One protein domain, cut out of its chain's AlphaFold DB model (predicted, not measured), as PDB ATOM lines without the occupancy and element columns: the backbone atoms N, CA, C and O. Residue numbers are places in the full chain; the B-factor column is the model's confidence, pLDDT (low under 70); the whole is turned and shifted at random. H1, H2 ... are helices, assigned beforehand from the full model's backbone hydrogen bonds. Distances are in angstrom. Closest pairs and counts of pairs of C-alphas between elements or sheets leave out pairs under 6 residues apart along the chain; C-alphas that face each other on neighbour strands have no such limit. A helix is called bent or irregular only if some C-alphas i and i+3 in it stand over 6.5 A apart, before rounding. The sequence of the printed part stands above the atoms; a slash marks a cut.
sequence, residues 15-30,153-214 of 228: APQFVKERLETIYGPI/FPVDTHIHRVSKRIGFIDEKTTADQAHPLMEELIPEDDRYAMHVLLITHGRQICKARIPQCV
ATOM      1  N   ALA A  15      15.611 -30.320 -43.254       93.44
ATOM      2  CA  ALA A  15      16.432 -30.177 -42.053       93.44
ATOM      3  C   ALA A  15      16.988 -28.739 -41.934       93.44
ATOM      4  O   ALA A  15      17.492 -28.218 -42.935       93.44
ATOM      5  N   PRO A  16      16.970 -28.103 -40.743       95.44
ATOM      6  CA  PRO A  16      17.551 -26.775 -40.524       95.44
ATOM      7  C   PRO A  16      18.981 -26.621 -41.035       95.44
ATOM      8  O   PRO A  16      19.266 -25.690 -41.785       95.44
ATOM      9  N   GLN A  17      19.844 -27.585 -40.714       95.44
ATOM     10  CA  GLN A  17      21.244 -27.579 -41.136       95.44
ATOM     11  C   GLN A  17      21.384 -27.548 -42.664       95.44
ATOM     12  O   GLN A  17      22.105 -26.718 -43.212       95.44
ATOM     13  N   PHE A  18      20.609 -28.384 -43.364       96.19
ATOM     14  CA  PHE A  18      20.578 -28.379 -44.824       96.19
ATOM     15  C   PHE A  18      20.139 -27.013 -45.365       96.19
ATOM     16  O   PHE A  18      20.723 -26.508 -46.319       96.19
ATOM     17  N   VAL A  19      19.116 -26.387 -44.774       97.50
ATOM     18  CA  VAL A  19      18.664 -25.059 -45.217       97.50
ATOM     19  C   VAL A  19      19.771 -24.027 -45.057       97.50
ATOM     20  O   VAL A  19      20.030 -23.295 -46.011       97.50
ATOM     21  N   LYS A  20      20.440 -23.991 -43.901       97.44
ATOM     22  CA  LYS A  20      21.548 -23.065 -43.642       97.44
ATOM     23  C   LYS A  20      22.636 -23.212 -44.701       97.44
ATOM     24  O   LYS A  20      22.869 -22.272 -45.456       97.44
ATOM     25  N   GLU A  21      23.193 -24.413 -44.843       97.00
ATOM     26  CA  GLU A  21      24.275 -24.705 -45.791       97.00
ATOM     27  C   GLU A  21      23.893 -24.311 -47.222       97.00
ATOM     28  O   GLU A  21      24.642 -23.633 -47.927       97.00
ATOM     29  N   ARG A  22      22.685 -24.674 -47.671       97.44
ATOM     30  CA  ARG A  22      22.225 -24.356 -49.030       97.44
ATOM     31  C   ARG A  22      21.995 -22.867 -49.250       97.44
ATOM     32  O   ARG A  22      22.164 -22.412 -50.383       97.44
ATOM     33  N   LEU A  23      21.585 -22.112 -48.236       98.06
ATOM     34  CA  LEU A  23      21.424 -20.665 -48.360       98.06
ATOM     35  C   LEU A  23      22.771 -19.933 -48.298       98.06
ATOM     36  O   LEU A  23      22.961 -18.983 -49.057       98.06
ATOM     37  N   GLU A  24      23.728 -20.414 -47.503       97.75
ATOM     38  CA  GLU A  24      25.092 -19.869 -47.451       97.75
ATOM     39  C   GLU A  24      25.836 -20.022 -48.784       97.75
ATOM     40  O   GLU A  24      26.610 -19.143 -49.153       97.75
ATOM     41  N   THR A  25      25.535 -21.051 -49.592       96.88
ATOM     42  CA  THR A  25      26.100 -21.146 -50.959       96.88
ATOM     43  C   THR A  25      25.694 -19.990 -51.883       96.88
ATOM     44  O   THR A  25      26.365 -19.754 -52.886       96.88
ATOM     45  N   ILE A  26      24.599 -19.281 -51.579       95.81
ATOM     46  CA  ILE A  26      24.111 -18.143 -52.374       95.81
ATOM     47  C   ILE A  26      24.497 -16.817 -51.722       95.81
ATOM     48  O   ILE A  26      24.927 -15.896 -52.411       95.81
ATOM     49  N   TYR A  27      24.278 -16.699 -50.411       97.31
ATOM     50  CA  TYR A  27      24.377 -15.424 -49.694       97.31
ATOM     51  C   TYR A  27      25.693 -15.255 -48.930       97.31
ATOM     52  O   TYR A  27      25.946 -14.170 -48.414       97.31
ATOM     53  N   GLY A  28      26.529 -16.293 -48.896       97.06
ATOM     54  CA  GLY A  28      27.721 -16.354 -48.061       97.06
ATOM     55  C   GLY A  28      27.406 -16.735 -46.609       97.06
ATOM     56  O   GLY A  28      26.236 -16.756 -46.211       97.06
ATOM     57  N   PRO A  29      28.445 -17.053 -45.817       95.69
ATOM     58  CA  PRO A  29      28.302 -17.269 -44.384       95.69
ATOM     59  C   PRO A  29      27.888 -15.967 -43.691       95.69
ATOM     60  O   PRO A  29      28.306 -14.877 -44.087       95.69
ATOM     61  N   ILE A  30      27.086 -16.089 -42.635       96.44
ATOM     62  CA  ILE A  30      26.657 -14.942 -41.833       96.44
ATOM     63  C   ILE A  30      27.477 -14.885 -40.553       96.44
ATOM     64  O   ILE A  30      27.449 -15.807 -39.742       96.44
ATOM     65  N   PHE A 153      15.004 -15.515 -31.879       96.75
ATOM     66  CA  PHE A 153      14.651 -15.709 -33.287       96.75
ATOM     67  C   PHE A 153      13.461 -14.830 -33.712       96.75
ATOM     68  O   PHE A 153      12.288 -15.211 -33.592       96.75
ATOM     69  N   PRO A 154      13.714 -13.620 -34.241       95.94
ATOM     70  CA  PRO A 154      12.641 -12.795 -34.772       95.94
ATOM     71  C   PRO A 154      12.087 -13.399 -36.070       95.94
ATOM     72  O   PRO A 154      12.800 -13.581 -37.049       95.94
ATOM     73  N   VAL A 155      10.785 -13.672 -36.111       95.25
ATOM     74  CA  VAL A 155      10.066 -14.116 -37.308       95.25
ATOM     75  C   VAL A 155       9.296 -12.939 -37.897       95.25
ATOM     76  O   VAL A 155       8.424 -12.362 -37.255       95.25
ATOM     77  N   ASP A 156       9.618 -12.565 -39.133       92.75
ATOM     78  CA  ASP A 156       8.850 -11.584 -39.899       92.75
ATOM     79  C   ASP A 156       7.954 -12.267 -40.947       92.75
ATOM     80  O   ASP A 156       7.893 -13.492 -41.054       92.75
ATOM     81  N   THR A 157       7.253 -11.480 -41.765       93.50
ATOM     82  CA  THR A 157       6.361 -12.028 -42.804       93.50
ATOM     83  C   THR A 157       7.096 -12.808 -43.902       93.50
ATOM     84  O   THR A 157       6.495 -13.659 -44.570       93.50
ATOM     85  N   HIS A 158       8.383 -12.529 -44.135       96.00
ATOM     86  CA  HIS A 158       9.189 -13.256 -45.106       96.00
ATOM     87  C   HIS A 158       9.609 -14.606 -44.543       96.00
ATOM     88  O   HIS A 158       9.339 -15.617 -45.190       96.00
ATOM     89  N   ILE A 159      10.182 -14.618 -43.342       97.19
ATOM     90  CA  ILE A 159      10.580 -15.828 -42.625       97.19
ATOM     91  C   ILE A 159       9.359 -16.713 -42.397       97.19
ATOM     92  O   ILE A 159       9.381 -17.863 -42.808       97.19
ATOM     93  N   HIS A 160       8.254 -16.176 -41.875       97.56
ATOM     94  CA  HIS A 160       7.022 -16.937 -41.628       97.56
ATOM     95  C   HIS A 160       6.538 -17.683 -42.876       97.56
ATOM     96  O   HIS A 160       6.265 -18.882 -42.837       97.56
ATOM     97  N   ARG A 161       6.500 -16.993 -44.022       97.44
ATOM     98  CA  ARG A 161       6.125 -17.597 -45.305       97.44
ATOM     99  C   ARG A 161       7.126 -18.658 -45.761       97.44
ATOM    100  O   ARG A 161       6.708 -19.692 -46.278       97.44
ATOM    101  N   VAL A 162       8.426 -18.379 -45.658       97.81
ATOM    102  CA  VAL A 162       9.472 -19.326 -46.066       97.81
ATOM    103  C   VAL A 162       9.402 -20.575 -45.195       97.81
ATOM    104  O   VAL A 162       9.310 -21.662 -45.755       97.81
ATOM    105  N   SER A 163       9.329 -20.418 -43.872       97.56
ATOM    106  CA  SER A 163       9.211 -21.497 -42.892       97.56
ATOM    107  C   SER A 163       8.005 -22.398 -43.166       97.56
ATOM    108  O   SER A 163       8.163 -23.614 -43.172       97.56
ATOM    109  N   LYS A 164       6.831 -21.841 -43.507       96.69
ATOM    110  CA  LYS A 164       5.672 -22.648 -43.949       96.69
ATOM    111  C   LYS A 164       5.974 -23.455 -45.209       96.69
ATOM    112  O   LYS A 164       5.758 -24.660 -45.262       96.69
ATOM    113  N   ARG A 165       6.533 -22.798 -46.229       96.81
ATOM    114  CA  ARG A 165       6.819 -23.420 -47.532       96.81
ATOM    115  C   ARG A 165       7.859 -24.534 -47.468       96.81
ATOM    116  O   ARG A 165       7.749 -25.480 -48.243       96.81
ATOM    117  N   ILE A 166       8.861 -24.410 -46.599       96.12
ATOM    118  CA  ILE A 166       9.905 -25.429 -46.405       96.12
ATOM    119  C   ILE A 166       9.532 -26.471 -45.338       96.12
ATOM    120  O   ILE A 166      10.255 -27.449 -45.162       96.12
ATOM    121  N   GLY A 167       8.394 -26.290 -44.661       95.44
ATOM    122  CA  GLY A 167       7.852 -27.226 -43.678       95.44
ATOM    123  C   GLY A 167       8.382 -27.063 -42.252       95.44
ATOM    124  O   GLY A 167       8.120 -27.925 -41.430       95.44
ATOM    125  N   PHE A 168       9.102 -25.987 -41.926       96.19
ATOM    126  CA  PHE A 168       9.573 -25.735 -40.554       96.19
ATOM    127  C   PHE A 168       8.432 -25.475 -39.566       96.19
ATOM    128  O   PHE A 168       8.551 -25.794 -38.390       96.19
ATOM    129  N   ILE A 169       7.340 -24.871 -40.037       96.00
ATOM    130  CA  ILE A 169       6.140 -24.607 -39.238       96.00
ATOM    131  C   ILE A 169       4.892 -24.992 -40.027       96.00
ATOM    132  O   ILE A 169       4.892 -24.971 -41.261       96.00
ATOM    133  N   ASP A 170       3.807 -25.280 -39.313       94.19
ATOM    134  CA  ASP A 170       2.534 -25.635 -39.925       94.19
ATOM    135  C   ASP A 170       1.879 -24.453 -40.654       94.19
ATOM    136  O   ASP A 170       1.987 -23.283 -40.278       94.19
ATOM    137  N   GLU A 171       1.067 -24.768 -41.666       91.81
ATOM    138  CA  GLU A 171       0.284 -23.774 -42.414       91.81
ATOM    139  C   GLU A 171      -0.648 -22.941 -41.517       91.81
ATOM    140  O   GLU A 171      -0.940 -21.782 -41.825       91.81
ATOM    141  N   LYS A 172      -1.094 -23.502 -40.386       94.12
ATOM    142  CA  LYS A 172      -1.974 -22.826 -39.421       94.12
ATOM    143  C   LYS A 172      -1.223 -22.022 -38.358       94.12
ATOM    144  O   LYS A 172      -1.863 -21.222 -37.683       94.12
ATOM    145  N   THR A 173       0.095 -22.186 -38.229       94.94
ATOM    146  CA  THR A 173       0.908 -21.453 -37.251       94.94
ATOM    147  C   THR A 173       0.810 -19.952 -37.516       94.94
ATOM    148  O   THR A 173       1.035 -19.485 -38.645       94.94
ATOM    149  N   THR A 174       0.445 -19.184 -36.490       92.62
ATOM    150  CA  THR A 174       0.408 -17.716 -36.557       92.62
ATOM    151  C   THR A 174       1.823 -17.136 -36.534       92.62
ATOM    152  O   THR A 174       2.791 -17.859 -36.310       92.62
ATOM    153  N   ALA A 175       1.982 -15.843 -36.827       85.94
ATOM    154  CA  ALA A 175       3.298 -15.205 -36.740       85.94
ATOM    155  C   ALA A 175       3.837 -15.245 -35.298       85.94
ATOM    156  O   ALA A 175       4.973 -15.653 -35.086       85.94
ATOM    157  N   ASP A 176       2.982 -14.944 -34.317       86.44
ATOM    158  CA  ASP A 176       3.355 -14.930 -32.898       86.44
ATOM    159  C   ASP A 176       3.781 -16.316 -32.392       86.44
ATOM    160  O   ASP A 176       4.781 -16.441 -31.692       86.44
ATOM    161  N   GLN A 177       3.083 -17.378 -32.814       91.88
ATOM    162  CA  GLN A 177       3.443 -18.760 -32.476       91.88
ATOM    163  C   GLN A 177       4.752 -19.216 -33.131       91.88
ATOM    164  O   GLN A 177       5.400 -20.127 -32.630       91.88
ATOM    165  N   ALA A 178       5.145 -18.616 -34.258       93.81
ATOM    166  CA  ALA A 178       6.319 -19.058 -34.998       93.81
ATOM    167  C   ALA A 178       7.636 -18.706 -34.298       93.81
ATOM    168  O   ALA A 178       8.614 -19.411 -34.509       93.81
ATOM    169  N   HIS A 179       7.677 -17.655 -33.473       91.06
ATOM    170  CA  HIS A 179       8.890 -17.262 -32.749       91.06
ATOM    171  C   HIS A 179       9.447 -18.389 -31.859       91.06
ATOM    172  O   HIS A 179      10.552 -18.848 -32.146       91.06
ATOM    173  N   PRO A 180       8.705 -18.896 -30.852       92.62
ATOM    174  CA  PRO A 180       9.212 -19.962 -29.988       92.62
ATOM    175  C   PRO A 180       9.450 -21.276 -30.745       92.62
ATOM    176  O   PRO A 180      10.430 -21.958 -30.478       92.62
ATOM    177  N   LEU A 181       8.618 -21.606 -31.741       95.19
ATOM    178  CA  LEU A 181       8.802 -22.821 -32.550       95.19
ATOM    179  C   LEU A 181      10.104 -22.792 -33.357       95.19
ATOM    180  O   LEU A 181      10.777 -23.808 -33.502       95.19
ATOM    181  N   MET A 182      10.462 -21.628 -33.896       96.25
ATOM    182  CA  MET A 182      11.722 -21.461 -34.614       96.25
ATOM    183  C   MET A 182      12.921 -21.474 -33.659       96.25
ATOM    184  O   MET A 182      13.964 -22.000 -34.026       96.25
ATOM    185  N   GLU A 183      12.791 -20.941 -32.440       95.12
ATOM    186  CA  GLU A 183      13.846 -21.043 -31.421       95.12
ATOM    187  C   GLU A 183      14.073 -22.498 -30.976       95.12
ATOM    188  O   GLU A 183      15.220 -22.908 -30.824       95.12
ATOM    189  N   GLU A 184      13.014 -23.298 -30.829       95.62
ATOM    190  CA  GLU A 184      13.115 -24.732 -30.514       95.62
ATOM    191  C   GLU A 184      13.744 -25.536 -31.665       95.62
ATOM    192  O   GLU A 184      14.548 -26.439 -31.439       95.62
ATOM    193  N   LEU A 185      13.400 -25.194 -32.911       96.25
ATOM    194  CA  LEU A 185      13.868 -25.903 -34.102       96.25
ATOM    195  C   LEU A 185      15.329 -25.593 -34.465       96.25
ATOM    196  O   LEU A 185      16.026 -26.461 -34.994       96.25
ATOM    197  N   ILE A 186      15.770 -24.346 -34.274       97.12
ATOM    198  CA  ILE A 186      17.076 -23.861 -34.734       97.12
ATOM    199  C   ILE A 186      18.063 -23.809 -33.555       97.12
ATOM    200  O   ILE A 186      17.787 -23.096 -32.582       97.12
ATOM    201  N   PRO A 187      19.225 -24.494 -33.645       96.50
ATOM    202  CA  PRO A 187      20.277 -24.420 -32.630       96.50
ATOM    203  C   PRO A 187      20.678 -22.978 -32.322       96.50
ATOM    204  O   PRO A 187      20.726 -22.149 -33.231       96.50
ATOM    205  N   GLU A 188      20.986 -22.680 -31.056       96.25
ATOM    206  CA  GLU A 188      21.214 -21.305 -30.582       96.25
ATOM    207  C   GLU A 188      22.275 -20.558 -31.401       96.25
ATOM    208  O   GLU A 188      22.019 -19.438 -31.848       96.25
ATOM    209  N   ASP A 189      23.395 -21.226 -31.688       96.00
ATOM    210  CA  ASP A 189      24.524 -20.689 -32.462       96.00
ATOM    211  C   ASP A 189      24.160 -20.349 -33.917       96.00
ATOM    212  O   ASP A 189      24.792 -19.503 -34.551       96.00
ATOM    213  N   ASP A 190      23.108 -20.972 -34.452       97.00
ATOM    214  CA  ASP A 190      22.660 -20.782 -35.830       97.00
ATOM    215  C   ASP A 190      21.502 -19.785 -35.957       97.00
ATOM    216  O   ASP A 190      21.183 -19.365 -37.073       97.00
ATOM    217  N   ARG A 191      20.852 -19.383 -34.855       97.56
ATOM    218  CA  ARG A 191      19.613 -18.581 -34.889       97.56
ATOM    219  C   ARG A 191      19.790 -17.257 -35.630       97.56
ATOM    220  O   ARG A 191      18.974 -16.937 -36.498       97.56
ATOM    221  N   TYR A 192      20.865 -16.519 -35.357       97.75
ATOM    222  CA  TYR A 192      21.136 -15.253 -36.045       97.75
ATOM    223  C   TYR A 192      21.382 -15.459 -37.545       97.75
ATOM    224  O   TYR A 192      20.735 -14.824 -38.384       97.75
ATOM    225  N   ALA A 193      22.272 -16.392 -37.897       97.75
ATOM    226  CA  ALA A 193      22.597 -16.695 -39.287       97.75
ATOM    227  C   ALA A 193      21.353 -17.145 -40.061       97.75
ATOM    228  O   ALA A 193      21.030 -16.600 -41.116       97.75
ATOM    229  N   MET A 194      20.595 -18.084 -39.498       98.12
ATOM    230  CA  MET A 194      19.363 -18.594 -40.086       98.12
ATOM    231  C   MET A 194      18.314 -17.489 -40.259       98.12
ATOM    232  O   MET A 194      17.672 -17.429 -41.308       98.12
ATOM    233  N   HIS A 195      18.163 -16.572 -39.296       97.81
ATOM    234  CA  HIS A 195      17.286 -15.412 -39.452       97.81
ATOM    235  C   HIS A 195      17.666 -14.588 -40.694       97.81
ATOM    236  O   HIS A 195      16.821 -14.362 -41.566       97.81
ATOM    237  N   VAL A 196      18.938 -14.180 -40.803       97.75
ATOM    238  CA  VAL A 196      19.444 -13.346 -41.908       97.75
ATOM    239  C   VAL A 196      19.322 -14.066 -43.256       97.75
ATOM    240  O   VAL A 196      18.889 -13.470 -44.249       97.75
ATOM    241  N   LEU A 197      19.632 -15.361 -43.304       98.44
ATOM    242  CA  LEU A 197      19.511 -16.178 -44.510       98.44
ATOM    243  C   LEU A 197      18.048 -16.306 -44.958       98.44
ATOM    244  O   LEU A 197      17.743 -16.096 -46.136       98.44
ATOM    245  N   LEU A 198      17.121 -16.601 -44.039       98.25
ATOM    246  CA  LEU A 198      15.707 -16.795 -44.367       98.25
ATOM    247  C   LEU A 198      15.021 -15.495 -44.798       98.25
ATOM    248  O   LEU A 198      14.272 -15.511 -45.783       98.25
ATOM    249  N   ILE A 199      15.277 -14.367 -44.123       97.06
ATOM    250  CA  ILE A 199      14.698 -13.075 -44.528       97.06
ATOM    251  C   ILE A 199      15.227 -12.650 -45.903       97.06
ATOM    252  O   ILE A 199      14.436 -12.287 -46.782       97.06
ATOM    253  N   THR A 200      16.537 -12.788 -46.138       97.69
ATOM    254  CA  THR A 200      17.175 -12.488 -47.429       97.69
ATOM    255  C   THR A 200      16.592 -13.370 -48.529       97.69
ATOM    256  O   THR A 200      16.143 -12.873 -49.568       97.69
ATOM    257  N   HIS A 201      16.473 -14.673 -48.269       98.25
ATOM    258  CA  HIS A 201      15.884 -15.618 -49.206       98.25
ATOM    259  C   HIS A 201      14.418 -15.314 -49.519       98.25
ATOM    260  O   HIS A 201      14.003 -15.344 -50.683       98.25
ATOM    261  N   GLY A 202      13.625 -14.988 -48.500       97.94
ATOM    262  CA  GLY A 202      12.224 -14.624 -48.655       97.94
ATOM    263  C   GLY A 202      12.023 -13.343 -49.468       97.94
ATOM    264  O   GLY A 202      11.041 -13.252 -50.212       97.94
ATOM    265  N   ARG A 203      12.941 -12.377 -49.365       95.88
ATOM    266  CA  ARG A 203      12.913 -11.123 -50.135       95.88
ATOM    267  C   ARG A 203      13.351 -11.324 -51.590       95.88
ATOM    268  O   ARG A 203      12.697 -10.811 -52.501       95.88
ATOM    269  N   GLN A 204      14.416 -12.090 -51.824       96.75
ATOM    270  CA  GLN A 204      15.039 -12.197 -53.149       96.75
ATOM    271  C   GLN A 204      14.458 -13.318 -54.025       96.75
ATOM    272  O   GLN A 204      14.175 -13.081 -55.202       96.75
ATOM    273  N   ILE A 205      14.229 -14.512 -53.466       97.50
ATOM    274  CA  ILE A 205      13.895 -15.730 -54.228       97.50
ATOM    275  C   ILE A 205      12.493 -16.248 -53.895       97.50
ATOM    276  O   ILE A 205      11.643 -16.370 -54.783       97.50
ATOM    277  N   CYS A 206      12.201 -16.514 -52.621       97.81
ATOM    278  CA  CYS A 206      10.935 -17.106 -52.176       97.81
ATOM    279  C   CYS A 206       9.846 -16.038 -51.953       97.81
ATOM    280  O   CYS A 206       9.247 -15.907 -50.879       97.81
ATOM    281  N   LYS A 207       9.583 -15.244 -52.996       96.94
ATOM    282  CA  LYS A 207       8.632 -14.122 -52.975       96.94
ATOM    283  C   LYS A 207       7.194 -14.587 -52.741       96.94
ATOM    284  O   LYS A 207       6.829 -15.718 -53.061       96.94
ATOM    285  N   ALA A 208       6.359 -13.705 -52.188       95.25
ATOM    286  CA  ALA A 208       4.984 -14.037 -51.813       95.25
ATOM    287  C   ALA A 208       4.130 -14.500 -53.003       95.25
ATOM    288  O   ALA A 208       3.549 -15.579 -52.937       95.25
ATOM    289  N   ARG A 209       4.110 -13.721 -54.094       93.38
ATOM    290  CA  ARG A 209       3.277 -14.001 -55.274       93.38
ATOM    291  C   ARG A 209       3.915 -15.018 -56.222       93.38
ATOM    292  O   ARG A 209       3.347 -16.075 -56.448       93.38
ATOM    293  N   ILE A 210       5.097 -14.702 -56.754       94.75
ATOM    294  CA  ILE A 210       5.781 -15.518 -57.770       94.75
ATOM    295  C   ILE A 210       7.164 -15.913 -57.224       94.75
ATOM    296  O   ILE A 210       8.120 -15.150 -57.395       94.75
ATOM    297  N   PRO A 211       7.285 -17.040 -56.495       96.94
ATOM    298  CA  PRO A 211       8.578 -17.529 -56.029       96.94
ATOM    299  C   PRO A 211       9.419 -18.048 -57.202       96.94
ATOM    300  O   PRO A 211       8.910 -18.696 -58.113       96.94
ATOM    301  N   GLN A 212      10.727 -17.800 -57.170       96.94
ATOM    302  CA  GLN A 212      11.654 -18.230 -58.219       96.94
ATOM    303  C   GLN A 212      12.194 -19.643 -57.935       96.94
ATOM    304  O   GLN A 212      13.399 -19.831 -57.799       96.94
ATOM    305  N   CYS A 213      11.306 -20.640 -57.813       96.69
ATOM    306  CA  CYS A 213      11.666 -22.002 -57.387       96.69
ATOM    307  C   CYS A 213      12.735 -22.660 -58.270       96.69
ATOM    308  O   CYS A 213      13.615 -23.322 -57.740       96.69
ATOM    309  N   VAL A 214      12.733 -22.406 -59.581       95.56
ATOM    310  CA  VAL A 214      13.762 -22.916 -60.514       95.56
ATOM    311  C   VAL A 214      15.178 -22.451 -60.132       95.56
ATOM    312  O   VAL A 214      16.152 -23.139 -60.403       95.56
TER     313      VAL A 214
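Overview. This is residues 15 to 30 and 153 to 214 of the 228 residues of a protein of Dehalococcoidia bacterium (UniProt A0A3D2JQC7). A long helix, H4, forms the backbone of a small helical domain; H3 joins its first end to make a V, and H2 bridges the open side of that V, its first residues near Gly 202 of H4 and Ala 175 of H3. H1 packs on H4 at a steep angle and stays clear of H2, and after H4 the printed part runs on through residues 205 to 214 with no named element. The printed part has 78 residues with four named helices, in the order H1, H2, H3, H4, and no named strand; the class is all helix. It is compact, with a radius of gyration of the C-alphas of 11.5 A, and it spans 31 by 28 by 18 A.

Along the chain. The longest helix, H4, holds residues 188 to 204 and measures 25.1 A from C-alpha 188 at (21.214, -21.305, -30.582) to C-alpha 204 at (15.039, -12.197, -53.149). H4 is irregular, with C-alphas 189 and 192 7.3 A apart, and its line is a rough one. H1, residues 16 to 27, is 16.1 A long and begins with C-alpha 16 at (17.551, -26.775, -40.524). H2, residues 157 to 166, is 14.3 A long. H3, residues 175 to 185, is 15.3 A long; it is neither bent nor irregular, but only just: C-alphas 177 and 180 are 6.4 A apart.

Arrangement. H4 touches H2, and their closest C-alphas, those of His 158 and Gly 202, are 4.9 A apart. Their lines are about perpendicular, at 82 degrees. H4 also touches H1, with the closest C-alphas, those of Lys 20 and Met 194, 6.1 A apart; they run the same way at a steep tilt of 52 degrees. H3 and H4 are close but not clearly touching: the closest C-alphas, those of Glu 183 and Arg 191, are 7.2 A apart, and the helices run opposite ways at a steep tilt of 48 degrees. H2 and H3 only just touch, with 3 pairs of C-alphas within 8 A, the closest those of His 160 and Ala 175 at 6.4 A. H1 and H2 are apart. In H2 every O i to N i+4 pair is within hydrogen-bond range; in H1 7 of 8 are, in H3 4 of 7 and in H4 11 of 13.

Size, cuts and confidence. The two C-alphas farthest apart, those of Asp 189 and Ile 210, are 31.9 A from each other. Residues 31 to 152 are cut out, and C-alphas 30 and 153 are 14.8 A apart across the cut, which falls between H1 and H2. Of the links that are printed whole, H3 to H4 is tight, H2 to H3 is short, and no link is long. The mean pLDDT of the printed part is 95.9, and no printed residue is under 70.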